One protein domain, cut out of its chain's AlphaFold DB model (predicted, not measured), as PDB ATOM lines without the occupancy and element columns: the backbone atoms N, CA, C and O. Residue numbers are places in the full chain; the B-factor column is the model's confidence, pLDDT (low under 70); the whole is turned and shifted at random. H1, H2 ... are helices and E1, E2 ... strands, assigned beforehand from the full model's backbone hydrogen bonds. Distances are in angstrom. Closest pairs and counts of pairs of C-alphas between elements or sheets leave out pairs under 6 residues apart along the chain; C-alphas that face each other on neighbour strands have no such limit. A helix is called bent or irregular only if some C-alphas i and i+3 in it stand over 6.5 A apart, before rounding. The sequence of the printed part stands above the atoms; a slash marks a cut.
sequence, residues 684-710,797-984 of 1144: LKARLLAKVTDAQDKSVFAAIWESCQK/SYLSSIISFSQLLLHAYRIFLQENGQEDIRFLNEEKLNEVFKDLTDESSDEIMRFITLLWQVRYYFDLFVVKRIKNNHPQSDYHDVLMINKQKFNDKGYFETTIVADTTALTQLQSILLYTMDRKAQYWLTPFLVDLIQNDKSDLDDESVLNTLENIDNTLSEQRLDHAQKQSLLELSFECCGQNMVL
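Overview. This is residues 684 to 710 and 797 to 984 of the 1144 residues of an uncharacterized protein of Wohlfahrtiimonas chitiniclastica (UniProt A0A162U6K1). The long helix H6 is the spine of a body of helices: H2 packs side by side with it, H3 and H8 cross it, and a small three-stranded sheet of E1, E2 and E3 follows just past its last residue. H9, H7 and H10 form a further group beyond H8, H1 and H5 gather at the beginning of H6, H4 packs on the first part of H3, and the small strand hairpin of E4 and E5 lies out at the rim; residues 961 to 967 stick out as a free loop. The printed part has 215 residues, with ten named helices and five named strands in the order H1 H2 E1 H3 H4 H5 H6 E2 E3 E4 E5 H7 H8 H9 H10. Both sheets, E1 - E2 - E3 and E4 - E5, are antiparallel, and the class is mostly helix. The whole is compact, with a radius of gyration of the C-alphas of 18.4 A and spans of 56 by 54 by 34 A.

Along the chain. The larger sheet is made of E1, residues 798 to 800, E2, residues 868 to 871 and 10.0 A long, and E3, residues 882 to 884. C-alpha 868, where E2 begins, is at (-29.406, 49.590, 8.768). E4 is residues 888 to 890 and E5 residues 896 to 898. H6, residues 845 to 865, is 30.5 A long from C-alpha 845 at (-46.650, 22.340, -0.043). H1 is residues 684 to 691; H2, residues 695 to 709, is 20.9 A long; H3, residues 805 to 819, is 20.8 A long. H4 is residues 830 to 836 and H5 residues 838 to 842. H7, residues 906 to 917, is 16.7 A long, H8, residues 926 to 935, is 14.1 A, and H9, residues 943 to 957, is 21.1 A. H10, residues 970 to 976, ends with C-alpha 976 at (-50.448, 49.126, -7.278).

Arrangement. In the larger sheet N 800 and O 869 of E1 and E2 are 2.9 A apart, and N 870 and O 882 of the hairpin E2 and E3 are 2.8 A apart, both within hydrogen-bond range. H7 only grazes this sheet, with residues 907 to 912. In the hairpin E4 and E5, N 897 and O 889 are within range at 2.9 A. H6 is the hub, touching five helices. H2 touches it at a shallow tilt of 28 degrees, the same way, closest at the C-alphas of Cys 708 and Arg 859, 6.1 A. H3 touches residues 851 to 859 of H6 alone, at a steep tilt of 66 degrees, closest at Ala 812 and Leu 855, C-alphas 5.9 A apart. H8 touches residues 857 to 862 of H6 alone and is about perpendicular to it at 77 degrees, with the closest C-alphas, of Val 858 and Leu 930, 6.6 A apart. H7 and H9 touch at a shallow tilt of 25 degrees, the same way; their closest C-alphas, of Leu 907 and Leu 947, are 5.5 A apart. Every O i to N i+4 pair is within hydrogen-bond range in H2, H3 and H5 to H10, against 3 of 4 in H1 and 1 of 3 in H4, where 3 of 4 O i to N i+3 pairs are; H4 is irregular, with C-alphas 831 and 834 8.3 A apart.

Size, cuts and confidence. The two C-alphas farthest apart, those of Lys 893 and His 964, are 57.6 A apart. Residues 711 to 796 are not printed, and C-alphas 710 and 797 are 16.5 A apart across this cut. Of the links that are printed whole, H9 to H10 is long, with 12 residues. The mean pLDDT of the printed part is 78.7; 55 residues are under 70, among them residues 871 to 904.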
ATOM      1  N   LEU A 684     -46.336  30.936  12.933       78.94
ATOM      2  CA  LEU A 684     -46.481  30.930  11.476       78.94
ATOM      3  C   LEU A 684     -45.464  29.993  10.798       78.94
ATOM      4  O   LEU A 684     -45.858  29.223   9.923       78.94
ATOM      5  N   LYS A 685     -44.193  29.995  11.237       80.69
ATOM      6  CA  LYS A 685     -43.151  29.053  10.774       80.69
ATOM      7  C   LYS A 685     -43.648  27.610  10.871       80.69
ATOM      8  O   LYS A 685     -43.521  26.856   9.910       80.69
ATOM      9  N   ALA A 686     -44.228  27.240  12.015       70.75
ATOM     10  CA  ALA A 686     -44.745  25.897  12.241       70.75
ATOM     11  C   ALA A 686     -45.930  25.567  11.325       70.75
ATOM     12  O   ALA A 686     -45.844  24.593  10.585       70.75
ATOM     13  N   ARG A 687     -46.975  26.413  11.273       73.50
ATOM     14  CA  ARG A 687     -48.146  26.196  10.394       73.50
ATOM     15  C   ARG A 687     -47.766  26.006   8.922       73.50
ATOM     16  O   ARG A 687     -48.351  25.163   8.250       73.50
ATOM     17  N   LEU A 688     -46.780  26.762   8.433       79.44
ATOM     18  CA  LEU A 688     -46.255  26.621   7.074       79.44
ATOM     19  C   LEU A 688     -45.469  25.307   6.912       79.44
ATOM     20  O   LEU A 688     -45.809  24.478   6.068       79.44
ATOM     21  N   LEU A 689     -44.459  25.060   7.753       74.56
ATOM     22  CA  LEU A 689     -43.631  23.850   7.656       74.56
ATOM     23  C   LEU A 689     -44.404  22.555   7.950       74.56
ATOM     24  O   LEU A 689     -43.987  21.495   7.488       74.56
ATOM     25  N   ALA A 690     -45.535  22.603   8.658       70.00
ATOM     26  CA  ALA A 690     -46.433  21.467   8.862       70.00
ATOM     27  C   ALA A 690     -46.990  20.909   7.539       70.00
ATOM     28  O   ALA A 690     -47.147  19.696   7.419       70.00
ATOM     29  N   LYS A 691     -47.215  21.770   6.534       75.12
ATOM     30  CA  LYS A 691     -47.688  21.380   5.192       75.12
ATOM     31  C   LYS A 691     -46.599  20.777   4.300       75.12
ATOM     32  O   LYS A 691     -46.940  20.094   3.339       75.12
ATOM     33  N   VAL A 692     -45.317  21.008   4.604       75.62
ATOM     34  CA  VAL A 692     -44.193  20.434   3.847       75.62
ATOM     35  C   VAL A 692     -44.079  18.944   4.175       75.62
ATOM     36  O   VAL A 692     -43.789  18.572   5.319       75.62
ATOM     37  N   THR A 693     -44.368  18.104   3.177       70.62
ATOM     38  CA  THR A 693     -44.531  16.648   3.341       70.62
ATOM     39  C   THR A 693     -43.231  15.855   3.264       70.62
ATOM     40  O   THR A 693     -43.166  14.769   3.834       70.62
ATOM     41  N   ASP A 694     -42.211  16.363   2.570       72.19
ATOM     42  CA  ASP A 694     -40.884  15.743   2.541       72.19
ATOM     43  C   ASP A 694     -40.025  16.260   3.709       72.19
ATOM     44  O   ASP A 694     -39.944  17.464   3.956       72.19
ATOM     45  N   ALA A 695     -39.394  15.349   4.453       55.31
ATOM     46  CA  ALA A 695     -38.619  15.688   5.648       55.31
ATOM     47  C   ALA A 695     -37.263  16.352   5.334       55.31
ATOM     48  O   ALA A 695     -36.789  17.184   6.111       55.31
ATOM     49  N   GLN A 696     -36.643  16.026   4.194       62.81
ATOM     50  CA  GLN A 696     -35.412  16.676   3.746       62.81
ATOM     51  C   GLN A 696     -35.701  18.131   3.366       62.81
ATOM     52  O   GLN A 696     -34.998  19.032   3.831       62.81
ATOM     53  N   ASP A 697     -36.769  18.366   2.600       70.00
ATOM     54  CA  ASP A 697     -37.209  19.720   2.253       70.00
ATOM     55  C   ASP A 697     -37.604  20.506   3.510       70.00
ATOM     56  O   ASP A 697     -37.131  21.623   3.714       70.00
ATOM     57  N   LYS A 698     -38.387  19.917   4.424       68.75
ATOM     58  CA  LYS A 698     -38.804  20.548   5.694       68.75
ATOM     59  C   LYS A 698     -37.614  21.067   6.515       68.75
ATOM     60  O   LYS A 698     -37.641  22.212   6.971       68.75
ATOM     61  N   SER A 699     -36.551  20.265   6.643       63.00
ATOM     62  CA  SER A 699     -35.293  20.660   7.292       63.00
ATOM     63  C   SER A 699     -34.550  21.782   6.532       63.00
ATOM     64  O   SER A 699     -34.001  22.691   7.159       63.00
ATOM     65  N   VAL A 700     -34.562  21.783   5.193       78.12
ATOM     66  CA  VAL A 700     -33.971  22.858   4.365       78.12
ATOM     67  C   VAL A 700     -34.750  24.174   4.487       78.12
ATOM     68  O   VAL A 700     -34.152  25.228   4.711       78.12
ATOM     69  N   PHE A 701     -36.081  24.137   4.407       80.38
ATOM     70  CA  PHE A 701     -36.928  25.326   4.513       80.38
ATOM     71  C   PHE A 701     -36.931  25.925   5.930       80.38
ATOM     72  O   PHE A 701     -36.984  27.149   6.074       80.38
ATOM     73  N   ALA A 702     -36.749  25.108   6.975       73.94
ATOM     74  CA  ALA A 702     -36.457  25.597   8.325       73.94
ATOM     75  C   ALA A 702     -35.135  26.395   8.387       73.94
ATOM     76  O   ALA A 702     -35.102  27.483   8.968       73.94
ATOM     77  N   ALA A 703     -34.069  25.907   7.739       74.00
ATOM     78  CA  ALA A 703     -32.767  26.579   7.680       74.00
ATOM     79  C   ALA A 703     -32.795  27.888   6.859       74.00
ATOM     80  O   ALA A 703     -32.152  28.876   7.232       74.00
ATOM     81  N   ILE A 704     -33.582  27.936   5.776       85.56
ATOM     82  CA  ILE A 704     -33.864  29.171   5.023       85.56
ATOM     83  C   ILE A 704     -34.538  30.211   5.930       85.56
ATOM     84  O   ILE A 704     -34.076  31.352   6.014       85.56
ATOM     85  N   TRP A 705     -35.587  29.813   6.657       87.88
ATOM     86  CA  TRP A 705     -36.307  30.693   7.580       87.88
ATOM     87  C   TRP A 705     -35.396  31.247   8.685       87.88
ATOM     88  O   TRP A 705     -35.373  32.454   8.921       87.88
ATOM     89  N   GLU A 706     -34.589  30.397   9.324       82.06
ATOM     90  CA  GLU A 706     -33.667  30.800  10.398       82.06
ATOM     91  C   GLU A 706     -32.565  31.749   9.903       82.06
ATOM     92  O   GLU A 706     -32.226  32.718  10.591       82.06
ATOM     93  N   SER A 707     -32.088  31.554   8.669       85.62
ATOM     94  CA  SER A 707     -31.172  32.487   7.996       85.62
ATOM     95  C   SER A 707     -31.809  33.871   7.787       85.62
ATOM     96  O   SER A 707     -31.134  34.901   7.894       85.62
ATOM     97  N   CYS A 708     -33.123  33.916   7.544       89.69
ATOM     98  CA  CYS A 708     -33.883  35.151   7.348       89.69
ATOM     99  C   CYS A 708     -34.338  35.823   8.659       89.69
ATOM    100  O   CYS A 708     -34.511  37.042   8.678       89.69
ATOM    101  N   GLN A 709     -34.476  35.069   9.754       88.81
ATOM    102  CA  GLN A 709     -35.027  35.533  11.035       88.81
ATOM    103  C   GLN A 709     -34.101  36.493  11.809       88.81
ATOM    104  O   GLN A 709     -34.572  37.428  12.461       88.81
ATOM    105  N   LYS A 710     -32.773  36.304  11.744       84.31
ATOM    106  CA  LYS A 710     -31.787  37.134  12.471       84.31
ATOM    107  C   LYS A 710     -31.595  38.495  11.755       84.31
ATOM    108  O   LYS A 710     -30.768  38.628  10.852       84.31
ATOM    109  N   SER A 797     -19.410  47.541  16.053       50.62
ATOM    110  CA  SER A 797     -20.449  48.571  16.041       50.62
ATOM    111  C   SER A 797     -21.837  47.935  16.171       50.62
ATOM    112  O   SER A 797     -22.182  47.064  15.371       50.62
ATOM    113  N   TYR A 798     -22.664  48.387  17.119       62.31
ATOM    114  CA  TYR A 798     -24.023  47.854  17.286       62.31
ATOM    115  C   TYR A 798     -24.903  48.195  16.073       62.31
ATOM    116  O   TYR A 798     -25.395  49.325  15.944       62.31
ATOM    117  N   LEU A 799     -25.100  47.196  15.213       71.31
ATOM    118  CA  LEU A 799     -26.019  47.191  14.079       71.31
ATOM    119  C   LEU A 799     -27.468  47.019  14.570       71.31
ATOM    120  O   LEU A 799     -27.716  46.466  15.641       71.31
ATOM    121  N   SER A 800     -28.436  47.540  13.817       80.25
ATOM    122  CA  SER A 800     -29.860  47.261  14.037       80.25
ATOM    123  C   SER A 800     -30.700  47.527  12.787       80.25
ATOM    124  O   SER A 800     -30.454  48.486  12.050       80.25
ATOM    125  N   SER A 801     -31.704  46.686  12.550       88.12
ATOM    126  CA  SER A 801     -32.629  46.802  11.419       88.12
ATOM    127  C   SER A 801     -33.544  48.036  11.523       88.12
ATOM    128  O   SER A 801     -33.768  48.601  12.603       88.12
ATOM    129  N   ILE A 802     -34.105  48.466  10.388       87.81
ATOM    130  CA  ILE A 802     -35.174  49.474  10.365       87.81
ATOM    131  C   ILE A 802     -36.565  48.898  10.657       87.81
ATOM    132  O   ILE A 802     -37.398  49.649  11.167       87.81
ATOM    133  N   ILE A 803     -36.772  47.602  10.386       90.94
ATOM    134  CA  ILE A 803     -38.023  46.843  10.575       90.94
ATOM    135  C   ILE A 803     -37.774  45.492  11.270       90.94
ATOM    136  O   ILE A 803     -36.658  44.966  11.251       90.94
ATOM    137  N   SER A 804     -38.812  44.921  11.878       91.38
ATOM    138  CA  SER A 804     -38.797  43.583  12.481       91.38
ATOM    139  C   SER A 804     -38.848  42.463  11.430       91.38
ATOM    140  O   SER A 804     -39.108  42.694  10.247       91.38
ATOM    141  N   PHE A 805     -38.660  41.218  11.874       93.38
ATOM    142  CA  PHE A 805     -38.879  40.046  11.024       93.38
ATOM    143  C   PHE A 805     -40.367  39.840  10.684       93.38
ATOM    144  O   PHE A 805     -40.691  39.533   9.542       93.38
ATOM    145  N   SER A 806     -41.291  40.111  11.616       92.50
ATOM    146  CA  SER A 806     -42.742  40.085  11.355       92.50
ATOM    147  C   SER A 806     -43.163  41.098  10.281       92.50
ATOM    148  O   SER A 806     -44.030  40.808   9.462       92.50
ATOM    149  N   GLN A 807     -42.529  42.276  10.251       93.81
ATOM    150  CA  GLN A 807     -42.706  43.266   9.183       93.81
ATOM    151  C   GLN A 807     -42.109  42.776   7.857       93.81
ATOM    152  O   GLN A 807     -42.769  42.901   6.827       93.81
ATOM    153  N   LEU A 808     -40.911  42.173   7.866       96.12
ATOM    154  CA  LEU A 808     -40.308  41.609   6.651       96.12
ATOM    155  C   LEU A 808     -41.188  40.503   6.046       96.12
ATOM    156  O   LEU A 808     -41.392  40.500   4.837       96.12
ATOM    157  N   LEU A 809     -41.761  39.623   6.875       96.88
ATOM    158  CA  LEU A 809     -42.719  38.599   6.447       96.88
ATOM    159  C   LEU A 809     -43.959  39.216   5.790       96.88
ATOM    160  O   LEU A 809     -44.347  38.781   4.711       96.88
ATOM    161  N   LEU A 810     -44.553  40.257   6.389       96.25
ATOM    162  CA  LEU A 810     -45.682  40.966   5.776       96.25
ATOM    163  C   LEU A 810     -45.297  41.584   4.422       96.25
ATOM    164  O   LEU A 810     -46.054  41.442   3.466       96.25
ATOM    165  N   HIS A 811     -44.119  42.204   4.293       96.94
ATOM    166  CA  HIS A 811     -43.646  42.701   2.996       96.94
ATOM    167  C   HIS A 811     -43.420  41.565   1.982       96.94
ATOM    168  O   HIS A 811     -43.866  41.700   0.846       96.94
ATOM    169  N   ALA A 812     -42.799  40.450   2.383       97.12
ATOM    170  CA  ALA A 812     -42.572  39.281   1.528       97.12
ATOM    171  C   ALA A 812     -43.885  38.650   1.037       97.12
ATOM    172  O   ALA A 812     -43.983  38.253  -0.119       97.12
ATOM    173  N   TYR A 813     -44.918  38.601   1.881       97.12
ATOM    174  CA  TYR A 813     -46.221  38.060   1.490       97.12
ATOM    175  C   TYR A 813     -46.989  38.994   0.549       97.12
ATOM    176  O   TYR A 813     -47.635  38.516  -0.375       97.12
ATOM    177  N   ARG A 814     -46.843  40.322   0.680       96.25
ATOM    178  CA  ARG A 814     -47.343  41.257  -0.346       96.25
ATOM    179  C   ARG A 814     -46.654  41.043  -1.697       96.25
ATOM    180  O   ARG A 814     -47.322  41.104  -2.721       96.25
ATOM    181  N   ILE A 815     -45.349  40.759  -1.708       96.06
ATOM    182  CA  ILE A 815     -44.610  40.428  -2.941       96.06
ATOM    183  C   ILE A 815     -45.157  39.123  -3.542       96.06
ATOM    184  O   ILE A 815     -45.515  39.106  -4.712       96.06
ATOM    185  N   PHE A 816     -45.345  38.081  -2.725       96.12
ATOM    186  CA  PHE A 816     -45.931  36.801  -3.144       96.12
ATOM    187  C   PHE A 816     -47.334  36.953  -3.759       96.12
ATOM    188  O   PHE A 816     -47.604  36.437  -4.841       96.12
ATOM    189  N   LEU A 817     -48.221  37.708  -3.098       95.06
ATOM    190  CA  LEU A 817     -49.562  38.014  -3.606       95.06
ATOM    191  C   LEU A 817     -49.493  38.771  -4.943       95.06
ATOM    192  O   LEU A 817     -50.269  38.475  -5.851       95.06
ATOM    193  N   GLN A 818     -48.548  39.705  -5.095       93.44
ATOM    194  CA  GLN A 818     -48.367  40.476  -6.327       93.44
ATOM    195  C   GLN A 818     -47.865  39.616  -7.495       93.44
ATOM    196  O   GLN A 818     -48.422  39.709  -8.589       93.44
ATOM    197  N   GLU A 819     -46.888  38.737  -7.260       91.25
ATOM    198  CA  GLU A 819     -46.388  37.777  -8.257       91.25
ATOM    199  C   GLU A 819     -47.483  36.806  -8.732       91.25
ATOM    200  O   GLU A 819     -47.469  36.357  -9.878       91.25
ATOM    201  N   ASN A 820     -48.469  36.534  -7.873       90.56
ATOM    202  CA  ASN A 820     -49.626  35.690  -8.168       90.56
ATOM    203  C   ASN A 820     -50.826  36.445  -8.770       90.56
ATOM    204  O   ASN A 820     -51.820  35.813  -9.134       90.56
ATOM    205  N   GLY A 821     -50.779  37.779  -8.853       89.81
ATOM    206  CA  GLY A 821     -51.917  38.606  -9.274       89.81
ATOM    207  C   GLY A 821     -53.111  38.586  -8.305       89.81
ATOM    208  O   GLY A 821     -54.252  38.747  -8.740       89.81
ATOM    209  N   GLN A 822     -52.863  38.354  -7.014       92.50
ATOM    210  CA  GLN A 822     -53.862  38.334  -5.940       92.50
ATOM    211  C   GLN A 822     -54.069  39.739  -5.331       92.50
ATOM    212  O   GLN A 822     -53.274  40.652  -5.551       92.50
ATOM    213  N   GLU A 823     -55.154  39.926  -4.570       91.25
ATOM    214  CA  GLU A 823     -55.428  41.183  -3.852       91.25
ATOM    215  C   GLU A 823     -54.447  41.406  -2.679       91.25
ATOM    216  O   GLU A 823     -53.933  40.451  -2.094       91.25
ATOM    217  N   ASP A 824     -54.202  42.671  -2.316       93.44
ATOM    218  CA  ASP A 824     -53.298  43.045  -1.219       93.44
ATOM    219  C   ASP A 824     -53.857  42.705   0.177       93.44
ATOM    220  O   ASP A 824     -55.064  42.563   0.404       93.44
ATOM    221  N   ILE A 825     -52.963  42.653   1.165       91.94
ATOM    222  CA  ILE A 825     -53.316  42.471   2.570       91.94
ATOM    223  C   ILE A 825     -54.127  43.666   3.096       91.94
ATOM    224  O   ILE A 825     -53.800  44.826   2.863       91.94
ATOM    225  N   ARG A 826     -55.161  43.399   3.901       83.31
ATOM    226  CA  ARG A 826     -56.070  44.445   4.428       83.31
ATOM    227  C   ARG A 826     -55.413  45.440   5.392       83.31
ATOM    228  O   ARG A 826     -55.979  46.498   5.660       83.31
ATOM    229  N   PHE A 827     -54.283  45.074   5.990       81.19
ATOM    230  CA  PHE A 827     -53.528  45.892   6.937       81.19
ATOM    231  C   PHE A 827     -52.118  45.319   7.120       81.19
ATOM    232  O   PHE A 827     -51.922  44.105   7.131       81.19
ATOM    233  N   LEU A 828     -51.139  46.192   7.354       83.81
ATOM    234  CA  LEU A 828     -49.767  45.806   7.687       83.81
ATOM    235  C   LEU A 828     -49.569  45.948   9.209       83.81
ATOM    236  O   LEU A 828     -49.104  46.977   9.695       83.81
ATOM    237  N   ASN A 829     -49.991  44.934   9.978       79.06
ATOM    238  CA  ASN A 829     -49.868  44.910  11.445       79.06
ATOM    239  C   ASN A 829     -49.360  43.552  11.969       79.06
ATOM    240  O   ASN A 829     -50.000  42.521  11.779       79.06
ATOM    241  N   GLU A 830     -48.251  43.588  12.710       77.44
ATOM    242  CA  GLU A 830     -47.602  42.440  13.363       77.44
ATOM    243  C   GLU A 830     -48.527  41.702  14.347       77.44
ATOM    244  O   GLU A 830     -48.469  40.480  14.457       77.44
ATOM    245  N   GLU A 831     -49.408  42.430  15.043       73.88
ATOM    246  CA  GLU A 831     -50.341  41.876  16.042       73.88
ATOM    247  C   GLU A 831     -51.394  40.944  15.418       73.88
ATOM    248  O   GLU A 831     -52.018  40.155  16.122       73.88
ATOM    249  N   LYS A 832     -51.585  41.035  14.097       78.69
ATOM    250  CA  LYS A 832     -52.538  40.252  13.300       78.69
ATOM    251  C   LYS A 832     -51.831  39.384  12.247       78.69
ATOM    252  O   LYS A 832     -52.459  38.972  11.278       78.69
ATOM    253  N   LEU A 833     -50.538  39.079  12.417       84.50
ATOM    254  CA  LEU A 833     -49.740  38.314  11.445       84.50
ATOM    255  C   LEU A 833     -50.423  36.995  11.023       84.50
ATOM    256  O   LEU A 833     -50.601  36.753   9.833       84.50
ATOM    257  N   ASN A 834     -50.884  36.188  11.985       79.81
ATOM    258  CA  ASN A 834     -51.576  34.918  11.717       79.81
ATOM    259  C   ASN A 834     -52.991  35.080  11.112       79.81
ATOM    260  O   ASN A 834     -53.534  34.118  10.581       79.81
ATOM    261  N   GLU A 835     -53.587  36.277  11.152       83.69
ATOM    262  CA  GLU A 835     -54.846  36.586  10.451       83.69
ATOM    263  C   GLU A 835     -54.589  36.924   8.976       83.69
ATOM    264  O   GLU A 835     -55.357  36.506   8.116       83.69
ATOM    265  N   VAL A 836     -53.491  37.631   8.675       89.31
ATOM    266  CA  VAL A 836     -53.078  37.970   7.299       89.31
ATOM    267  C   VAL A 836     -52.635  36.728   6.528       89.31
ATOM    268  O   VAL A 836     -53.028  36.530   5.384       89.31
ATOM    269  N   PHE A 837     -51.823  35.885   7.161       92.38
ATOM    270  CA  PHE A 837     -51.233  34.698   6.540       92.38
ATOM    271  C   PHE A 837     -52.177  33.493   6.434       92.38
ATOM    272  O   PHE A 837     -51.771  32.456   5.910       92.38
ATOM    273  N   LYS A 838     -53.418  33.605   6.929       87.19
ATOM    274  CA  LYS A 838     -54.348  32.475   7.046       87.19
ATOM    275  C   LYS A 838     -54.537  31.739   5.714       87.19
ATOM    276  O   LYS A 838     -54.482  30.512   5.689       87.19
ATOM    277  N   ASP A 839     -54.726  32.478   4.627       88.44
ATOM    278  CA  ASP A 839     -55.029  31.878   3.328       88.44
ATOM    279  C   ASP A 839     -53.810  31.108   2.777       88.44
ATOM    280  O   ASP A 839     -53.959  29.959   2.372       88.44
ATOM    281  N   LEU A 840     -52.582  31.632   2.932       90.25
ATOM    282  CA  LEU A 840     -51.347  30.885   2.630       90.25
ATOM    283  C   LEU A 840     -51.159  29.644   3.519       90.25
ATOM    284  O   LEU A 840     -50.618  28.642   3.063       90.25
ATOM    285  N   THR A 841     -51.607  29.662   4.780       85.19
ATOM    286  CA  THR A 841     -51.546  28.454   5.626       85.19
ATOM    287  C   THR A 841     -52.552  27.372   5.223       85.19
ATOM    288  O   THR A 841     -52.402  26.229   5.654       85.19
ATOM    289  N   ASP A 842     -53.530  27.673   4.362       84.69
ATOM    290  CA  ASP A 842     -54.452  26.693   3.774       84.69
ATOM    291  C   ASP A 842     -53.942  26.131   2.416       84.69
ATOM    292  O   ASP A 842     -54.405  25.066   2.004       84.69
ATOM    293  N   GLU A 843     -52.927  26.749   1.794       90.19
ATOM    294  CA  GLU A 843     -52.337  26.363   0.494       90.19
ATOM    295  C   GLU A 843     -51.493  25.063   0.499       90.19
ATOM    296  O   GLU A 843     -51.300  24.392   1.524       90.19
ATOM    297  N   SER A 844     -51.022  24.690  -0.702       88.44
ATOM    298  CA  SER A 844     -50.209  23.494  -0.976       88.44
ATOM    299  C   SER A 844     -48.748  23.588  -0.497       88.44
ATOM    300  O   SER A 844     -48.207  24.672  -0.280       88.44
ATOM    301  N   SER A 845     -48.080  22.428  -0.385       87.62
ATOM    302  CA  SER A 845     -46.650  22.340  -0.043       87.62
ATOM    303  C   SER A 845     -45.779  23.158  -1.004       87.62
ATOM    304  O   SER A 845     -44.919  23.908  -0.552       87.62
ATOM    305  N   ASP A 846     -46.024  23.062  -2.313       89.00
ATOM    306  CA  ASP A 846     -45.222  23.735  -3.342       89.00
ATOM    307  C   ASP A 846     -45.331  25.263  -3.242       89.00
ATOM    308  O   ASP A 846     -44.330  25.970  -3.352       89.00
ATOM    309  N   GLU A 847     -46.527  25.773  -2.943       92.44
ATOM    310  CA  GLU A 847     -46.776  27.204  -2.740       92.44
ATOM    311  C   GLU A 847     -46.098  27.747  -1.477       92.44
ATOM    312  O   GLU A 847     -45.512  28.833  -1.480       92.44
ATOM    313  N   ILE A 848     -46.099  26.962  -0.402       90.69
ATOM    314  CA  ILE A 848     -45.430  27.319   0.852       90.69
ATOM    315  C   ILE A 848     -43.903  27.279   0.689       90.69
ATOM    316  O   ILE A 848     -43.213  28.191   1.150       90.69
ATOM    317  N   MET A 849     -43.368  26.280  -0.016       91.25
ATOM    318  CA  MET A 849     -41.945  26.220  -0.371       91.25
ATOM    319  C   MET A 849     -41.547  27.415  -1.252       91.25
ATOM    320  O   MET A 849     -40.534  28.061  -0.974       91.25
ATOM    321  N   ARG A 850     -42.386  27.787  -2.233       94.94
ATOM    322  CA  ARG A 850     -42.201  28.972  -3.089       94.94
ATOM    323  C   ARG A 850     -42.167  30.272  -2.281       94.94
ATOM    324  O   ARG A 850     -41.248  31.074  -2.464       94.94
ATOM    325  N   PHE A 851     -43.087  30.460  -1.332       96.62
ATOM    326  CA  PHE A 851     -43.060  31.607  -0.417       96.62
ATOM    327  C   PHE A 851     -41.767  31.661   0.416       96.62
ATOM    328  O   PHE A 851     -41.179  32.732   0.577       96.62
ATOM    329  N   ILE A 852     -41.281  30.523   0.921       94.19
ATOM    330  CA  ILE A 852     -40.054  30.492   1.731       94.19
ATOM    331  C   ILE A 852     -38.797  30.722   0.858       94.19
ATOM    332  O   ILE A 852     -37.873  31.399   1.314       94.19
ATOM    333  N   THR A 853     -38.762  30.286  -0.412       94.94
ATOM    334  CA  THR A 853     -37.700  30.712  -1.355       94.94
ATOM    335  C   THR A 853     -37.766  32.200  -1.701       94.94
ATOM    336  O   THR A 853     -36.722  32.845  -1.797       94.94
ATOM    337  N   LEU A 854     -38.964  32.781  -1.821       96.06
ATOM    338  CA  LEU A 854     -39.117  34.221  -2.029       96.06
ATOM    339  C   LEU A 854     -38.627  35.007  -0.802       96.06
ATOM    340  O   LEU A 854     -37.942  36.012  -0.953       96.06
ATOM    341  N   LEU A 855     -38.883  34.527   0.422       97.06
ATOM    342  CA  LEU A 855     -38.364  35.144   1.651       97.06
ATOM    343  C   LEU A 855     -36.823  35.228   1.663       97.06
ATOM    344  O   LEU A 855     -36.280  36.225   2.143       97.06
ATOM    345  N   TRP A 856     -36.124  34.237   1.094       95.38
ATOM    346  CA  TRP A 856     -34.666  34.267   0.896       95.38
ATOM    347  C   TRP A 856     -34.247  35.401  -0.055       95.38
ATOM    348  O   TRP A 856     -33.413  36.227   0.320       95.38
ATOM    349  N   GLN A 857     -34.854  35.496  -1.246       93.94
ATOM    350  CA  GLN A 857     -34.590  36.579  -2.211       93.94
ATOM    351  C   GLN A 857     -34.906  37.960  -1.605       93.94
ATOM    352  O   GLN A 857     -34.087  38.880  -1.652       93.94
ATOM    353  N   VAL A 858     -36.068  38.098  -0.960       95.62
ATOM    354  CA  VAL A 858     -36.507  39.324  -0.278       95.62
ATOM    355  C   VAL A 858     -35.513  39.738   0.804       95.62
ATOM    356  O   VAL A 858     -35.135  40.910   0.864       95.62
ATOM    357  N   ARG A 859     -35.033  38.801   1.635       94.44
ATOM    358  CA  ARG A 859     -34.027  39.102   2.662       94.44
ATOM    359  C   ARG A 859     -32.671  39.459   2.048       94.44
ATOM    360  O   ARG A 859     -32.023  40.363   2.574       94.44
ATOM    361  N   TYR A 860     -32.266  38.818   0.949       92.00
ATOM    362  CA  TYR A 860     -31.047  39.152   0.207       92.00
ATOM    363  C   TYR A 860     -31.064  40.605  -0.293       92.00
ATOM    364  O   TYR A 860     -30.183  41.386   0.071       92.00
ATOM    365  N   TYR A 861     -32.086  41.004  -1.059       90.75
ATOM    366  CA  TYR A 861     -32.185  42.372  -1.588       90.75
ATOM    367  C   TYR A 861     -32.409  43.416  -0.487       90.75
ATOM    368  O   TYR A 861     -31.836  44.507  -0.560       90.75
ATOM    369  N   PHE A 862     -33.168  43.079   0.565       93.12
ATOM    370  CA  PHE A 862     -33.318  43.931   1.745       93.12
ATOM    371  C   PHE A 862     -31.959  44.201   2.406       93.12
ATOM    372  O   PHE A 862     -31.574  45.356   2.560       93.12
ATOM    373  N   ASP A 863     -31.189  43.163   2.738       88.19
ATOM    374  CA  ASP A 863     -29.890  43.335   3.397       88.19
ATOM    375  C   ASP A 863     -28.803  43.924   2.490       88.19
ATOM    376  O   ASP A 863     -27.775  44.351   3.016       88.19
ATOM    377  N   LEU A 864     -28.993  43.951   1.168       84.38
ATOM    378  CA  LEU A 864     -28.058  44.562   0.220       84.38
ATOM    379  C   LEU A 864     -28.342  46.057  -0.008       84.38
ATOM    380  O   LEU A 864     -27.399  46.845  -0.032       84.38
ATOM    381  N   PHE A 865     -29.614  46.471  -0.110       86.50
ATOM    382  CA  PHE A 865     -29.975  47.855  -0.467       86.50
ATOM    383  C   PHE A 865     -30.653  48.679   0.620       86.50
ATOM    384  O   PHE A 865     -30.607  49.909   0.538       86.50
ATOM    385  N   VAL A 866     -31.267  48.063   1.628       90.00
ATOM    386  CA  VAL A 866     -31.979  48.799   2.677       90.00
ATOM    387  C   VAL A 866     -31.018  49.196   3.797       90.00
ATOM    388  O   VAL A 866     -30.207  48.399   4.271       90.00
ATOM    389  N   VAL A 867     -31.098  50.456   4.231       87.19
ATOM    390  CA  VAL A 867     -30.244  50.981   5.302       87.19
ATOM    391  C   VAL A 867     -30.476  50.263   6.633       87.19
ATOM    392  O   VAL A 867     -31.612  50.070   7.069       87.19
ATOM    393  N   LYS A 868     -29.387  49.967   7.346       84.06
ATOM    394  CA  LYS A 868     -29.406  49.590   8.768       84.06
ATOM    395  C   LYS A 868     -28.857  50.735   9.628       84.06
ATOM    396  O   LYS A 868     -28.108  51.588   9.147       84.06
ATOM    397  N   ARG A 869     -29.265  50.786  10.899       81.31
ATOM    398  CA  ARG A 869     -28.818  51.785  11.888       81.31
ATOM    399  C   ARG A 869     -27.569  51.283  12.604       81.31
ATOM    400  O   ARG A 869     -27.621  50.230  13.239       81.31
ATOM    401  N   ILE A 870     -26.494  52.063  12.562       72.31
ATOM    402  CA  ILE A 870     -25.231  51.789  13.255       72.31
ATOM    403  C   ILE A 870     -25.020  52.819  14.368       72.31
ATOM    404  O   ILE A 870     -25.063  54.032  14.139       72.31
ATOM    405  N   LYS A 871     -24.778  52.340  15.591       61.88
ATOM    406  CA  LYS A 871     -24.512  53.190  16.762       61.88
ATOM    407  C   LYS A 871     -23.017  53.457  16.912       61.88
ATOM    408  O   LYS A 871     -22.286  52.643  17.472       61.88
ATOM    409  N   ASN A 872     -22.581  54.636  16.477       53.78
ATOM    410  CA  ASN A 872     -21.235  55.128  16.765       53.78
ATOM    411  C   ASN A 872     -21.093  55.471  18.256       53.78
ATOM    412  O   ASN A 872     -21.835  56.297  18.786       53.78
ATOM    413  N   ASN A 873     -20.081  54.908  18.920       40.84
ATOM    414  CA  ASN A 873     -19.782  55.166  20.336       40.84
ATOM    415  C   ASN A 873     -19.060  56.514  20.593       40.84
ATOM    416  O   ASN A 873     -18.603  56.765  21.708       40.84
ATOM    417  N   HIS A 874     -18.934  57.391  19.589       36.12
ATOM    418  CA  HIS A 874     -18.142  58.624  19.682       36.12
ATOM    419  C   HIS A 874     -18.871  59.749  20.457       36.12
ATOM    420  O   HIS A 874     -19.887  60.252  19.976       36.12
ATOM    421  N   PRO A 875     -18.353  60.247  21.605       32.06
ATOM    422  CA  PRO A 875     -19.095  61.176  22.477       32.06
ATOM    423  C   PRO A 875     -19.216  62.641  22.008       32.06
ATOM    424  O   PRO A 875     -19.461  63.514  22.839       32.06
ATOM    425  N   GLN A 876     -18.971  62.946  20.728       33.28
ATOM    426  CA  GLN A 876     -18.845  64.326  20.214       33.28
ATOM    427  C   GLN A 876     -19.718  64.642  18.987       33.28
ATOM    428  O   GLN A 876     -19.616  65.737  18.440       33.28
ATOM    429  N   SER A 877     -20.583  63.721  18.558       35.38
ATOM    430  CA  SER A 877     -21.574  63.971  17.508       35.38
ATOM    431  C   SER A 877     -22.989  64.002  18.085       35.38
ATOM    432  O   SER A 877     -23.449  63.002  18.632       35.38
ATOM    433  N   ASP A 878     -23.714  65.106  17.873       35.22
ATOM    434  CA  ASP A 878     -25.163  65.188  18.144       35.22
ATOM    435  C   ASP A 878     -25.984  64.241  17.237       35.22
ATOM    436  O   ASP A 878     -27.156  63.965  17.492       35.22
ATOM    437  N   TYR A 879     -25.351  63.686  16.199       44.94
ATOM    438  CA  TYR A 879     -25.868  62.586  15.392       44.94
ATOM    439  C   TYR A 879     -25.895  61.286  16.208       44.94
ATOM    440  O   TYR A 879     -24.861  60.667  16.466       44.94
ATOM    441  N   HIS A 880     -27.094  60.868  16.611       45.72
ATOM    442  CA  HIS A 880     -27.374  59.508  17.071       45.72
ATOM    443  C   HIS A 880     -27.905  58.675  15.896       45.72
ATOM    444  O   HIS A 880     -28.776  59.142  15.168       45.72
ATOM    445  N   ASP A 881     -27.382  57.453  15.771       55.53
ATOM    446  CA  ASP A 881     -27.581  56.486  14.679       55.53
ATOM    447  C   ASP A 881     -27.125  56.978  13.285       55.53
ATOM    448  O   ASP A 881     -27.691  57.897  12.695       55.53
ATOM    449  N   VAL A 882     -26.114  56.315  12.710       61.59
ATOM    450  CA  VAL A 882     -25.739  56.478  11.295       61.59
ATOM    451  C   VAL A 882     -26.506  55.447  10.470       61.59
ATOM    452  O   VAL A 882     -26.453  54.254  10.765       61.59
ATOM    453  N   LEU A 883     -27.214  55.890   9.431       68.75
ATOM    454  CA  LEU A 883     -27.839  55.003   8.450       68.75
ATOM    455  C   LEU A 883     -26.807  54.610   7.389       68.75
ATOM    456  O   LEU A 883     -26.204  55.484   6.765       68.75
ATOM    457  N   MET A 884     -26.603  53.307   7.187       67.69
ATOM    458  CA  MET A 884     -25.651  52.777   6.206       67.69
ATOM    459  C   MET A 884     -26.277  51.664   5.368       67.69
ATOM    460  O   MET A 884     -26.991  50.814   5.897       67.69
ATOM    461  N   ILE A 885     -25.992  51.683   4.065       65.00
ATOM    462  CA  ILE A 885     -26.292  50.588   3.136       65.00
ATOM    463  C   ILE A 885     -25.116  49.614   3.162       65.00
ATOM    464  O   ILE A 885     -23.959  50.021   3.287       65.00
ATOM    465  N   ASN A 886     -25.421  48.329   3.044       64.44
ATOM    466  CA  ASN A 886     -24.445  47.258   3.006       64.44
ATOM    467  C   ASN A 886     -23.558  47.340   1.747       64.44
ATOM    468  O   ASN A 886     -24.048  47.215   0.628       64.44
ATOM    469  N   LYS A 887     -22.241  47.496   1.925       61.59
ATOM    470  CA  LYS A 887     -21.243  47.329   0.851       61.59
ATOM    471  C   LYS A 887     -20.195  46.287   1.246       61.59
ATOM    472  O   LYS A 887     -19.019  46.589   1.439       61.59
ATOM    473  N   GLN A 888     -20.670  45.050   1.394       61.62
ATOM    474  CA  GLN A 888     -19.854  43.853   1.596       61.62
ATOM    475  C   GLN A 888     -18.906  43.589   0.428       61.62
ATOM    476  O   GLN A 888     -19.276  43.712  -0.741       61.62
ATOM    477  N   LYS A 889     -17.694  43.142   0.761       58.59
ATOM    478  CA  LYS A 889     -16.762  42.509  -0.173       58.59
ATOM    479  C   LYS A 889     -16.102  41.306   0.486       58.59
ATOM    480  O   LYS A 889     -15.975  41.232   1.706       58.59
ATOM    481  N   PHE A 890     -15.650  40.375  -0.342       58.25
ATOM    482  CA  PHE A 890     -14.699  39.358   0.083       58.25
ATOM    483  C   PHE A 890     -13.293  39.890  -0.163       58.25
ATOM    484  O   PHE A 890     -13.000  40.365  -1.261       58.25
ATOM    485  N   ASN A 891     -12.433  39.835   0.853       56.50
ATOM    486  CA  ASN A 891     -11.020  40.162   0.674       56.50
ATOM    487  C   ASN A 891     -10.266  39.008  -0.008       56.50
ATOM    488  O   ASN A 891     -10.785  37.896  -0.117       56.50
ATOM    489  N   ASP A 892      -9.022  39.244  -0.437       48.09
ATOM    490  CA  ASP A 892      -8.219  38.295  -1.236       48.09
ATOM    491  C   ASP A 892      -8.010  36.912  -0.581       48.09
ATOM    492  O   ASP A 892      -7.614  35.950  -1.237       48.09
ATOM    493  N   LYS A 893      -8.265  36.796   0.729       46.94
ATOM    494  CA  LYS A 893      -8.160  35.547   1.499       46.94
ATOM    495  C   LYS A 893      -9.499  34.794   1.593       46.94
ATOM    496  O   LYS A 893      -9.517  33.620   1.966       46.94
ATOM    497  N   GLY A 894     -10.606  35.434   1.214       50.44
ATOM    498  CA  GLY A 894     -11.967  34.900   1.238       50.44
ATOM    499  C   GLY A 894     -12.756  35.174   2.518       50.44
ATOM    500  O   GLY A 894     -13.805  34.558   2.695       50.44
ATOM    501  N   TYR A 895     -12.280  36.061   3.401       53.09
ATOM    502  CA  TYR A 895     -13.062  36.497   4.563       53.09
ATOM    503  C   TYR A 895     -14.068  37.579   4.161       53.09
ATOM    504  O   TYR A 895     -13.882  38.294   3.174       53.09
ATOM    505  N   PHE A 896     -15.147  37.662   4.931       56.31
ATOM    506  CA  PHE A 896     -16.275  38.561   4.727       56.31
ATOM    507  C   PHE A 896     -15.992  39.910   5.396       56.31
ATOM    508  O   PHE A 896     -15.869  39.974   6.615       56.31
ATOM    509  N   GLU A 897     -15.879  40.979   4.610       54.16
ATOM    510  CA  GLU A 897     -15.458  42.293   5.097       54.16
ATOM    511  C   GLU A 897     -16.531  43.346   4.782       54.16
ATOM    512  O   GLU A 897     -16.979  43.493   3.642       54.16
ATOM    513  N   THR A 898     -16.972  44.079   5.809       54.66
ATOM    514  CA  THR A 898     -17.959  45.161   5.660       54.66
ATOM    515  C   THR A 898     -17.222  46.494   5.644       54.66
ATOM    516  O   THR A 898     -16.878  47.033   6.695       54.66
ATOM    517  N   THR A 899     -16.952  47.040   4.458       48.00
ATOM    518  CA  THR A 899     -16.243  48.321   4.350       48.00
ATOM    519  C   THR A 899     -17.152  49.472   4.788       48.00
ATOM    520  O   THR A 899     -18.167  49.750   4.147       48.00
ATOM    521  N   ILE A 900     -16.772  50.190   5.850       47.84
ATOM    522  CA  ILE A 900     -17.455  51.419   6.284       47.84
ATOM    523  C   ILE A 900     -17.178  52.524   5.252       47.84
ATOM    524  O   ILE A 900     -16.177  53.237   5.321       47.84
ATOM    525  N   VAL A 901     -18.065  52.664   4.264       47.59
ATOM    526  CA  VAL A 901     -17.974  53.728   3.257       47.59
ATOM    527  C   VAL A 901     -18.323  55.069   3.907       47.59
ATOM    528  O   VAL A 901     -19.462  55.308   4.304       47.59
ATOM    529  N   ALA A 902     -17.327  55.949   4.028       43.47
ATOM    530  CA  ALA A 902     -17.464  57.238   4.710       43.47
ATOM    531  C   ALA A 902     -18.359  58.250   3.961       43.47
ATOM    532  O   ALA A 902     -18.926  59.151   4.587       43.47
ATOM    533  N   ASP A 903     -18.508  58.102   2.642       56.12
ATOM    534  CA  ASP A 903     -19.313  58.981   1.791       56.12
ATOM    535  C   ASP A 903     -20.771  58.514   1.686       56.12
ATOM    536  O   ASP A 903     -21.060  57.365   1.354       56.12
ATOM    537  N   THR A 904     -21.722  59.426   1.906       68.25
ATOM    538  CA  THR A 904     -23.144  59.155   1.637       68.25
ATOM    539  C   THR A 904     -23.418  59.008   0.144       68.25
ATOM    540  O   THR A 904     -23.083  59.889  -0.656       68.25
ATOM    541  N   THR A 905     -24.127  57.943  -0.225       82.06
ATOM    542  CA  THR A 905     -24.799  57.837  -1.524       82.06
ATOM    543  C   THR A 905     -26.117  58.619  -1.502       82.06
ATOM    544  O   THR A 905     -26.664  58.919  -0.437       82.06
ATOM    545  N   ALA A 906     -26.652  58.931  -2.686       88.50
ATOM    546  CA  ALA A 906     -27.999  59.490  -2.807       88.50
ATOM    547  C   ALA A 906     -29.049  58.523  -2.229       88.50
ATOM    548  O   ALA A 906     -29.955  58.946  -1.515       88.50
ATOM    549  N   LEU A 907     -28.854  57.219  -2.447       88.19
ATOM    550  CA  LEU A 907     -29.743  56.151  -1.996       88.19
ATOM    551  C   LEU A 907     -29.904  56.148  -0.461       88.19
ATOM    552  O   LEU A 907     -31.025  56.072   0.036       88.19
ATOM    553  N   THR A 908     -28.815  56.348   0.294       87.31
ATOM    554  CA  THR A 908     -28.866  56.501   1.763       87.31
ATOM    555  C   THR A 908     -29.625  57.762   2.198       87.31
ATOM    556  O   THR A 908     -30.402  57.718   3.155       87.31
ATOM    557  N   GLN A 909     -29.432  58.895   1.509       89.50
ATOM    558  CA  GLN A 909     -30.126  60.151   1.836       89.50
ATOM    559  C   GLN A 909     -31.635  60.034   1.549       89.50
ATOM    560  O   GLN A 909     -32.448  60.456   2.370       89.50
ATOM    561  N   LEU A 910     -32.021  59.397   0.439       92.69
ATOM    562  CA  LEU A 910     -33.419  59.178   0.063       92.69
ATOM    563  C   LEU A 910     -34.140  58.227   1.031       92.69
ATOM    564  O   LEU A 910     -35.220  58.547   1.523       92.69
ATOM    565  N   GLN A 911     -33.513  57.109   1.411       92.50
ATOM    566  CA  GLN A 911     -34.066  56.232   2.451       92.50
ATOM    567  C   GLN A 911     -34.188  56.938   3.812       92.50
ATOM    568  O   GLN A 911     -35.133  56.673   4.554       92.50
ATOM    569  N   SER A 912     -33.305  57.895   4.123       89.88
ATOM    570  CA  SER A 912     -33.453  58.745   5.314       89.88
ATOM    571  C   SER A 912     -34.731  59.597   5.258       89.88
ATOM    572  O   SER A 912     -35.439  59.685   6.259       89.88
ATOM    573  N   ILE A 913     -35.092  60.164   4.095       91.31
ATOM    574  CA  ILE A 913     -36.378  60.871   3.913       91.31
ATOM    575  C   ILE A 913     -37.552  59.934   4.199       91.31
ATOM    576  O   ILE A 913     -38.435  60.274   4.992       91.31
ATOM    577  N   LEU A 914     -37.566  58.758   3.569       91.56
ATOM    578  CA  LEU A 914     -38.664  57.798   3.677       91.56
ATOM    579  C   LEU A 914     -38.863  57.355   5.138       91.56
ATOM    580  O   LEU A 914     -39.972  57.453   5.662       91.56
ATOM    581  N   LEU A 915     -37.778  57.023   5.847       89.19
ATOM    582  CA  LEU A 915     -37.787  56.656   7.272       89.19
ATOM    583  C   LEU A 915     -38.329  57.744   8.218       89.19
ATOM    584  O   LEU A 915     -38.833  57.414   9.298       89.19
ATOM    585  N   TYR A 916     -38.199  59.025   7.862       86.94
ATOM    586  CA  TYR A 916     -38.669  60.147   8.684       86.94
ATOM    587  C   TYR A 916     -40.043  60.696   8.266       86.94
ATOM    588  O   TYR A 916     -40.653  61.425   9.049       86.94
ATOM    589  N   THR A 917     -40.546  60.355   7.073       86.56
ATOM    590  CA  THR A 917     -41.790  60.920   6.505       86.56
ATOM    591  C   THR A 917     -42.912  59.903   6.269       86.56
ATOM    592  O   THR A 917     -44.080  60.302   6.182       86.56
ATOM    593  N   MET A 918     -42.595  58.608   6.181       83.81
ATOM    594  CA  MET A 918     -43.562  57.506   6.088       83.81
ATOM    595  C   MET A 918     -43.914  56.941   7.473       83.81
ATOM    596  O   MET A 918     -43.323  57.307   8.493       83.81
ATOM    597  N   ASP A 919     -44.904  56.046   7.521       80.69
ATOM    598  CA  ASP A 919     -45.253  55.334   8.750       80.69
ATOM    599  C   ASP A 919     -44.096  54.430   9.207       80.69
ATOM    600  O   ASP A 919     -43.572  53.617   8.438       80.69
ATOM    601  N   ARG A 920     -43.704  54.563  10.480       73.00
ATOM    602  CA  ARG A 920     -42.547  53.857  11.043       73.00
ATOM    603  C   ARG A 920     -42.740  52.345  11.173       73.00
ATOM    604  O   ARG A 920     -41.730  51.648  11.131       73.00
ATOM    605  N   LYS A 921     -43.976  51.865  11.354       75.19
ATOM    606  CA  LYS A 921     -44.326  50.438  11.434       75.19
ATOM    607  C   LYS A 921     -44.582  49.818  10.059       75.19
ATOM    608  O   LYS A 921     -44.380  48.619   9.921       75.19
ATOM    609  N   ALA A 922     -45.059  50.596   9.086       83.19
ATOM    610  CA  ALA A 922     -45.528  50.041   7.814       83.19
ATOM    611  C   ALA A 922     -44.595  50.255   6.612       83.19
ATOM    612  O   ALA A 922     -44.680  49.478   5.671       83.19
ATOM    613  N   GLN A 923     -43.724  51.279   6.620       91.75
ATOM    614  CA  GLN A 923     -42.656  51.487   5.620       91.75
ATOM    615  C   GLN A 923     -43.069  51.167   4.165       91.75
ATOM    616  O   GLN A 923     -42.354  50.473   3.449       91.75
ATOM    617  N   TYR A 924     -44.237  51.662   3.731       91.56
ATOM    618  CA  TYR A 924     -44.955  51.189   2.533       91.56
ATOM    619  C   TYR A 924     -44.114  51.103   1.244       91.56
ATOM    620  O   TYR A 924     -44.364  50.241   0.409       91.56
ATOM    621  N   TRP A 925     -43.090  51.953   1.110       93.12
ATOM    622  CA  TRP A 925     -42.124  51.962   0.006       93.12
ATOM    623  C   TRP A 925     -41.326  50.655  -0.159       93.12
ATOM    624  O   TRP A 925     -40.880  50.368  -1.268       93.12
ATOM    625  N   LEU A 926     -41.149  49.860   0.904       95.19
ATOM    626  CA  LEU A 926     -40.337  48.639   0.870       95.19
ATOM    627  C   LEU A 926     -40.899  47.578  -0.080       95.19
ATOM    628  O   LEU A 926     -40.119  46.964  -0.795       95.19
ATOM    629  N   THR A 927     -42.222  47.373  -0.124       95.31
ATOM    630  CA  THR A 927     -42.827  46.365  -1.016       95.31
ATOM    631  C   THR A 927     -42.512  46.654  -2.494       95.31
ATOM    632  O   THR A 927     -41.803  45.841  -3.080       95.31
ATOM    633  N   PRO A 928     -42.910  47.793  -3.103       93.81
ATOM    634  CA  PRO A 928     -42.623  48.053  -4.517       93.81
ATOM    635  C   PRO A 928     -41.121  48.165  -4.820       93.81
ATOM    636  O   PRO A 928     -40.696  47.802  -5.914       93.81
ATOM    637  N   PHE A 929     -40.300  48.607  -3.858       93.31
ATOM    638  CA  PHE A 929     -38.844  48.668  -4.027       93.31
ATOM    639  C   PHE A 929     -38.213  47.273  -4.111       93.31
ATOM    640  O   PHE A 929     -37.358  47.032  -4.959       93.31
ATOM    641  N   LEU A 930     -38.656  46.341  -3.263       93.88
ATOM    642  CA  LEU A 930     -38.190  44.956  -3.281       93.88
ATOM    643  C   LEU A 930     -38.731  44.190  -4.500       93.88
ATOM    644  O   LEU A 930     -37.969  43.433  -5.092       93.88
ATOM    645  N   VAL A 931     -39.975  44.449  -4.937       93.12
ATOM    646  CA  VAL A 931     -40.511  43.914  -6.207       93.12
ATOM    647  C   VAL A 931     -39.623  44.316  -7.388       93.12
ATOM    648  O   VAL A 931     -39.183  43.450  -8.137       93.12
ATOM    649  N   ASP A 932     -39.314  45.608  -7.547       89.44
ATOM    650  CA  ASP A 932     -38.501  46.090  -8.673       89.44
ATOM    651  C   ASP A 932     -37.058  45.545  -8.643       89.44
ATOM    652  O   ASP A 932     -36.496  45.228  -9.693       89.44
ATOM    653  N   LEU A 933     -36.470  45.389  -7.452       88.44
ATOM    654  CA  LEU A 933     -35.140  44.796  -7.282       88.44
ATOM    655  C   LEU A 933     -35.088  43.311  -7.677       88.44
ATOM    656  O   LEU A 933     -34.098  42.893  -8.280       88.44
ATOM    657  N   ILE A 934     -36.139  42.546  -7.360       89.00
ATOM    658  CA  ILE A 934     -36.270  41.123  -7.709       89.00
ATOM    659  C   ILE A 934     -36.573  40.971  -9.210       89.00
ATOM    660  O   ILE A 934     -35.832  40.302  -9.926       89.00
ATOM    661  N   GLN A 935     -37.617  41.638  -9.716       85.19
ATOM    662  CA  GLN A 935     -38.138  41.417 -11.075       85.19
ATOM    663  C   GLN A 935     -37.198  41.875 -12.198       85.19
ATOM    664  O   GLN A 935     -37.219  41.293 -13.281       85.19
ATOM    665  N   ASN A 936     -36.365  42.893 -11.966       76.06
ATOM    666  CA  ASN A 936     -35.421  43.386 -12.977       76.06
ATOM    667  C   ASN A 936     -34.046  42.686 -12.933       76.06
ATOM    668  O   ASN A 936     -33.147  43.119 -13.652       76.06
ATOM    669  N   ASP A 937     -33.858  41.683 -12.061       64.50
ATOM    670  CA  ASP A 937     -32.601  40.958 -11.790       64.50
ATOM    671  C   ASP A 937     -31.325  41.812 -11.930       64.50
ATOM    672  O   ASP A 937     -30.352  41.455 -12.602       64.50
ATOM    673  N   LYS A 938     -31.326  42.990 -11.296       61.81
ATOM    674  CA  LYS A 938     -30.374  44.079 -11.589       61.81
ATOM    675  C   LYS A 938     -28.893  43.759 -11.331       61.81
ATOM    676  O   LYS A 938     -28.069  44.627 -11.572       61.81
ATOM    677  N   SER A 939     -28.596  42.559 -10.825       49.09
ATOM    678  CA  SER A 939     -27.364  41.986 -10.257       49.09
ATOM    679  C   SER A 939     -25.999  42.628 -10.564       49.09
ATOM    680  O   SER A 939     -25.218  42.769  -9.623       49.09
ATOM    681  N   ASP A 940     -25.724  43.103 -11.780       53.88
ATOM    682  CA  ASP A 940     -24.684  44.118 -12.041       53.88
ATOM    683  C   ASP A 940     -25.152  45.511 -11.533       53.88
ATOM    684  O   ASP A 940     -25.308  46.471 -12.291       53.88
ATOM    685  N   LEU A 941     -25.442  45.596 -10.227       59.56
ATOM    686  CA  LEU A 941     -26.205  46.676  -9.589       59.56
ATOM    687  C   LEU A 941     -25.432  48.001  -9.537       59.56
ATOM    688  O   LEU A 941     -24.740  48.305  -8.562       59.56
ATOM    689  N   ASP A 942     -25.619  48.827 -10.563       70.56
ATOM    690  CA  ASP A 942     -25.257  50.241 -10.520       70.56
ATOM    691  C   ASP A 942     -26.116  51.000  -9.486       70.56
ATOM    692  O   ASP A 942     -27.352  50.931  -9.501       70.56
ATOM    693  N   ASP A 943     -25.450  51.763  -8.607       73.75
ATOM    694  CA  ASP A 943     -26.069  52.589  -7.561       73.75
ATOM    695  C   ASP A 943     -27.118  53.551  -8.160       73.75
ATOM    696  O   ASP A 943     -28.105  53.873  -7.493       73.75
ATOM    697  N   GLU A 944     -26.924  54.012  -9.404       81.81
ATOM    698  CA  GLU A 944     -27.830  54.941 -10.091       81.81
ATOM    699  C   GLU A 944     -29.141  54.272 -10.550       81.81
ATOM    700  O   GLU A 944     -30.216  54.851 -10.398       81.81
ATOM    701  N   SER A 945     -29.103  53.018 -11.016       82.31
ATOM    702  CA  SER A 945     -30.312  52.277 -11.425       82.31
ATOM    703  C   SER A 945     -31.216  51.929 -10.235       82.31
ATOM    704  O   SER A 945     -32.446  51.984 -10.327       82.31
ATOM    705  N   VAL A 946     -30.615  51.621  -9.079       86.81
ATOM    706  CA  VAL A 946     -31.351  51.418  -7.817       86.81
ATOM    707  C   VAL A 946     -31.920  52.740  -7.296       86.81
ATOM    708  O   VAL A 946     -33.052  52.780  -6.808       86.81
ATOM    709  N   LEU A 947     -31.160  53.833  -7.429       88.50
ATOM    710  CA  LEU A 947     -31.610  55.170  -7.052       88.50
ATOM    711  C   LEU A 947     -32.839  55.603  -7.848       88.50
ATOM    712  O   LEU A 947     -33.814  56.037  -7.243       88.50
ATOM    713  N   ASN A 948     -32.803  55.462  -9.174       87.94
ATOM    714  CA  ASN A 948     -33.875  55.914 -10.059       87.94
ATOM    715  C   ASN A 948     -35.202  55.191  -9.758       87.94
ATOM    716  O   ASN A 948     -36.247  55.837  -9.692       87.94
ATOM    717  N   THR A 949     -35.171  53.884  -9.459       87.69
ATOM    718  CA  THR A 949     -36.347  53.156  -8.942       87.69
ATOM    719  C   THR A 949     -36.877  53.769  -7.650       87.69
ATOM    720  O   THR A 949     -38.074  54.035  -7.543       87.69
ATOM    721  N   LEU A 950     -36.014  53.994  -6.651       90.88
ATOM    722  CA  LEU A 950     -36.476  54.511  -5.362       90.88
ATOM    723  C   LEU A 950     -36.974  55.961  -5.470       90.88
ATOM    724  O   LEU A 950     -37.912  56.331  -4.768       90.88
ATOM    725  N   GLU A 951     -36.396  56.766  -6.365       91.19
ATOM    726  CA  GLU A 951     -36.891  58.107  -6.690       91.19
ATOM    727  C   GLU A 951     -38.271  58.059  -7.345       91.19
ATOM    728  O   GLU A 951     -39.131  58.841  -6.950       91.19
ATOM    729  N   ASN A 952     -38.522  57.127  -8.268       88.06
ATOM    730  CA  ASN A 952     -39.842  56.946  -8.879       88.06
ATOM    731  C   ASN A 952     -40.895  56.536  -7.835       88.06
ATOM    732  O   ASN A 952     -41.945  57.168  -7.749       88.06
ATOM    733  N   ILE A 953     -40.582  55.556  -6.979       89.75
ATOM    734  CA  ILE A 953     -41.473  55.103  -5.895       89.75
ATOM    735  C   ILE A 953     -41.766  56.240  -4.904       89.75
ATOM    736  O   ILE A 953     -42.920  56.447  -4.528       89.75
ATOM    737  N   ASP A 954     -40.747  56.996  -4.487       91.81
ATOM    738  CA  ASP A 954     -40.916  58.176  -3.631       91.81
ATOM    739  C   ASP A 954     -41.769  59.258  -4.317       91.81
ATOM    740  O   ASP A 954     -42.667  59.814  -3.688       91.81
ATOM    741  N   ASN A 955     -41.551  59.510  -5.612       88.88
ATOM    742  CA  ASN A 955     -42.309  60.491  -6.389       88.88
ATOM    743  C   ASN A 955     -43.796  60.115  -6.508       88.88
ATOM    744  O   ASN A 955     -44.642  60.979  -6.276       88.88
ATOM    745  N   THR A 956     -44.139  58.851  -6.778       86.00
ATOM    746  CA  THR A 956     -45.543  58.394  -6.835       86.00
ATOM    747  C   THR A 956     -46.192  58.362  -5.446       86.00
ATOM    748  O   THR A 956     -47.304  58.857  -5.267       86.00
ATOM    749  N   LEU A 957     -45.490  57.896  -4.404       86.88
ATOM    750  CA  LEU A 957     -45.999  57.961  -3.022       86.88
ATOM    751  C   LEU A 957     -46.076  59.403  -2.468       86.88
ATOM    752  O   LEU A 957     -46.706  59.629  -1.425       86.88
ATOM    753  N   SER A 958     -45.473  60.389  -3.146       87.06
ATOM    754  CA  SER A 958     -45.593  61.812  -2.807       87.06
ATOM    755  C   SER A 958     -46.920  62.439  -3.247       87.06
ATOM    756  O   SER A 958     -47.320  63.443  -2.658       87.06
ATOM    757  N   GLU A 959     -47.626  61.860  -4.228       80.50
ATOM    758  CA  GLU A 959     -48.901  62.400  -4.728       80.50
ATOM    759  C   GLU A 959     -49.917  62.537  -3.582       80.50
ATOM    760  O   GLU A 959     -50.569  63.568  -3.425       80.50
ATOM    761  N   GLN A 960     -49.913  61.567  -2.663       80.44
ATOM    762  CA  GLN A 960     -50.675  61.551  -1.407       80.44
ATOM    763  C   GLN A 960     -50.269  62.638  -0.381       80.44
ATOM    764  O   GLN A 960     -50.749  62.663   0.756       80.44
ATOM    765  N   ARG A 961     -49.362  63.553  -0.748       80.81
ATOM    766  CA  ARG A 961     -48.935  64.731   0.030       80.81
ATOM    767  C   ARG A 961     -49.362  66.061  -0.616       80.81
ATOM    768  O   ARG A 961     -49.057  67.109  -0.038       80.81
ATOM    769  N   LEU A 962     -50.048  66.020  -1.763       81.44
ATOM    770  CA  LEU A 962     -50.657  67.165  -2.451       81.44
ATOM    771  C   LEU A 962     -52.098  67.411  -1.971       81.44
ATOM    772  O   LEU A 962     -52.764  66.516  -1.453       81.44
ATOM    773  N   ASP A 963     -52.598  68.636  -2.154       69.75
ATOM    774  CA  ASP A 963     -53.922  69.041  -1.645       69.75
ATOM    775  C   ASP A 963     -55.113  68.461  -2.444       69.75
ATOM    776  O   ASP A 963     -56.253  68.546  -1.986       69.75
ATOM    777  N   HIS A 964     -54.862  67.880  -3.624       65.06
ATOM    778  CA  HIS A 964     -55.875  67.301  -4.519       65.06
ATOM    779  C   HIS A 964     -55.776  65.770  -4.668       65.06
ATOM    780  O   HIS A 964     -56.462  65.193  -5.510       65.06
ATOM    781  N   ALA A 965     -54.972  65.114  -3.823       63.31
ATOM    782  CA  ALA A 965     -54.748  63.670  -3.846       63.31
ATOM    783  C   ALA A 965     -56.045  62.833  -3.839       63.31
ATOM    784  O   ALA A 965     -57.034  63.164  -3.171       63.31
ATOM    785  N   GLN A 966     -56.021  61.702  -4.548       60.72
ATOM    786  CA  GLN A 966     -57.115  60.729  -4.528       60.72
ATOM    787  C   GLN A 966     -57.260  60.103  -3.132       60.72
ATOM    788  O   GLN A 966     -56.272  59.890  -2.441       60.72
ATOM    789  N   LYS A 967     -58.483  59.729  -2.728       63.50
ATOM    790  CA  LYS A 967     -58.793  59.188  -1.381       63.50
ATOM    791  C   LYS A 967     -58.223  57.786  -1.070       63.50
ATOM    792  O   LYS A 967     -58.603  57.197  -0.060       63.50
ATOM    793  N   GLN A 968     -57.376  57.256  -1.941       74.50
ATOM    794  CA  GLN A 968     -56.682  55.980  -1.800       74.50
ATOM    795  C   GLN A 968     -55.672  56.029  -0.641       74.50
ATOM    796  O   GLN A 968     -55.104  57.080  -0.340       74.50
ATOM    797  N   SER A 969     -55.433  54.902   0.023       85.19
ATOM    798  CA  SER A 969     -54.423  54.793   1.074       85.19
ATOM    799  C   SER A 969     -53.012  54.574   0.511       85.19
ATOM    800  O   SER A 969     -52.817  54.061  -0.590       85.19
ATOM    801  N   LEU A 970     -51.996  54.897   1.318       86.06
ATOM    802  CA  LEU A 970     -50.597  54.567   1.011       86.06
ATOM    803  C   LEU A 970     -50.329  53.051   0.966       86.06
ATOM    804  O   LEU A 970     -49.328  52.642   0.382       86.06
ATOM    805  N   LEU A 971     -51.195  52.224   1.568       89.06
ATOM    806  CA  LEU A 971     -51.097  50.767   1.485       89.06
ATOM    807  C   LEU A 971     -51.451  50.315   0.063       89.06
ATOM    808  O   LEU A 971     -50.564  49.834  -0.637       89.06
ATOM    809  N   GLU A 972     -52.679  50.598  -0.380       87.94
ATOM    810  CA  GLU A 972     -53.193  50.279  -1.724       87.94
ATOM    811  C   GLU A 972     -52.270  50.832  -2.820       87.94
ATOM    812  O   GLU A 972     -51.778  50.074  -3.654       87.94
ATOM    813  N   LEU A 973     -51.924  52.126  -2.753       87.81
ATOM    814  CA  LEU A 973     -51.037  52.761  -3.734       87.81
ATOM    815  C   LEU A 973     -49.656  52.085  -3.785       87.81
ATOM    816  O   LEU A 973     -49.112  51.881  -4.864       87.81
ATOM    817  N   SER A 974     -49.086  51.681  -2.640       91.50
ATOM    818  CA  SER A 974     -47.800  50.963  -2.638       91.50
ATOM    819  C   SER A 974     -47.874  49.558  -3.242       91.50
ATOM    820  O   SER A 974     -46.845  49.063  -3.697       91.50
ATOM    821  N   PHE A 975     -49.049  48.921  -3.262       91.75
ATOM    822  CA  PHE A 975     -49.249  47.641  -3.944       91.75
ATOM    823  C   PHE A 975     -49.404  47.844  -5.449       91.75
ATOM    824  O   PHE A 975     -48.698  47.214  -6.227       91.75
ATOM    825  N   GLU A 976     -50.253  48.786  -5.864       86.75
ATOM    826  CA  GLU A 976     -50.448  49.126  -7.278       86.75
ATOM    827  C   GLU A 976     -49.135  49.566  -7.945       86.75
ATOM    828  O   GLU A 976     -48.866  49.173  -9.075       86.75
ATOM    829  N   CYS A 977     -48.267  50.281  -7.221       84.12
ATOM    830  CA  CYS A 977     -46.907  50.635  -7.641       84.12
ATOM    831  C   CYS A 977     -45.992  49.449  -8.022       84.12
ATOM    832  O   CYS A 977     -44.947  49.666  -8.636       84.12
ATOM    833  N   CYS A 978     -46.305  48.213  -7.630       86.19
ATOM    834  CA  CYS A 978     -45.415  47.066  -7.804       86.19
ATOM    835  C   CYS A 978     -45.347  46.591  -9.266       86.19
ATOM    836  O   CYS A 978     -46.369  46.286  -9.878       86.19
ATOM    837  N   GLY A 979     -44.132  46.491  -9.819       69.25
ATOM    838  CA  GLY A 979     -43.889  46.003 -11.185       69.25
ATOM    839  C   GLY A 979     -44.345  46.948 -12.310       69.25
ATOM    840  O   GLY A 979     -44.287  46.579 -13.482       69.25
ATOM    841  N   GLN A 980     -44.800  48.166 -11.991       71.25
ATOM    842  CA  GLN A 980     -45.219  49.145 -12.996       71.25
ATOM    843  C   GLN A 980     -44.057  50.035 -13.456       71.25
ATOM    844  O   GLN A 980     -43.338  50.617 -12.646       71.25
ATOM    845  N   ASN A 981     -43.942  50.243 -14.773       59.75
ATOM    846  CA  ASN A 981     -43.112  51.311 -15.336       59.75
ATOM    847  C   ASN A 981     -43.760  52.677 -15.040       59.75
ATOM    848  O   ASN A 981     -44.562  53.182 -15.827       59.75
ATOM    849  N   MET A 982     -43.419  53.256 -13.886       59.91
ATOM    850  CA  MET A 982     -43.918  54.553 -13.419       59.91
ATOM    851  C   MET A 982     -43.484  55.688 -14.356       59.91
ATOM    852  O   MET A 982     -42.374  56.211 -14.263       59.91
ATOM    853  N   VAL A 983     -44.375  56.102 -15.256       53.94
ATOM    854  CA  VAL A 983     -44.182  57.316 -16.058       53.94
ATOM    855  C   VAL A 983     -44.479  58.524 -15.172       53.94
ATOM    856  O   VAL A 983     -45.620  58.695 -14.744       53.94
ATOM    857  N   LEU A 984     -43.479  59.377 -14.914       54.91
ATOM    858  CA  LEU A 984     -43.688  60.601 -14.131       54.91
ATOM    859  C   LEU A 984     -44.770  61.466 -14.786       54.91
ATOM    860  O   LEU A 984     -44.622  61.968 -15.904       54.91
TER     861      LEU A 984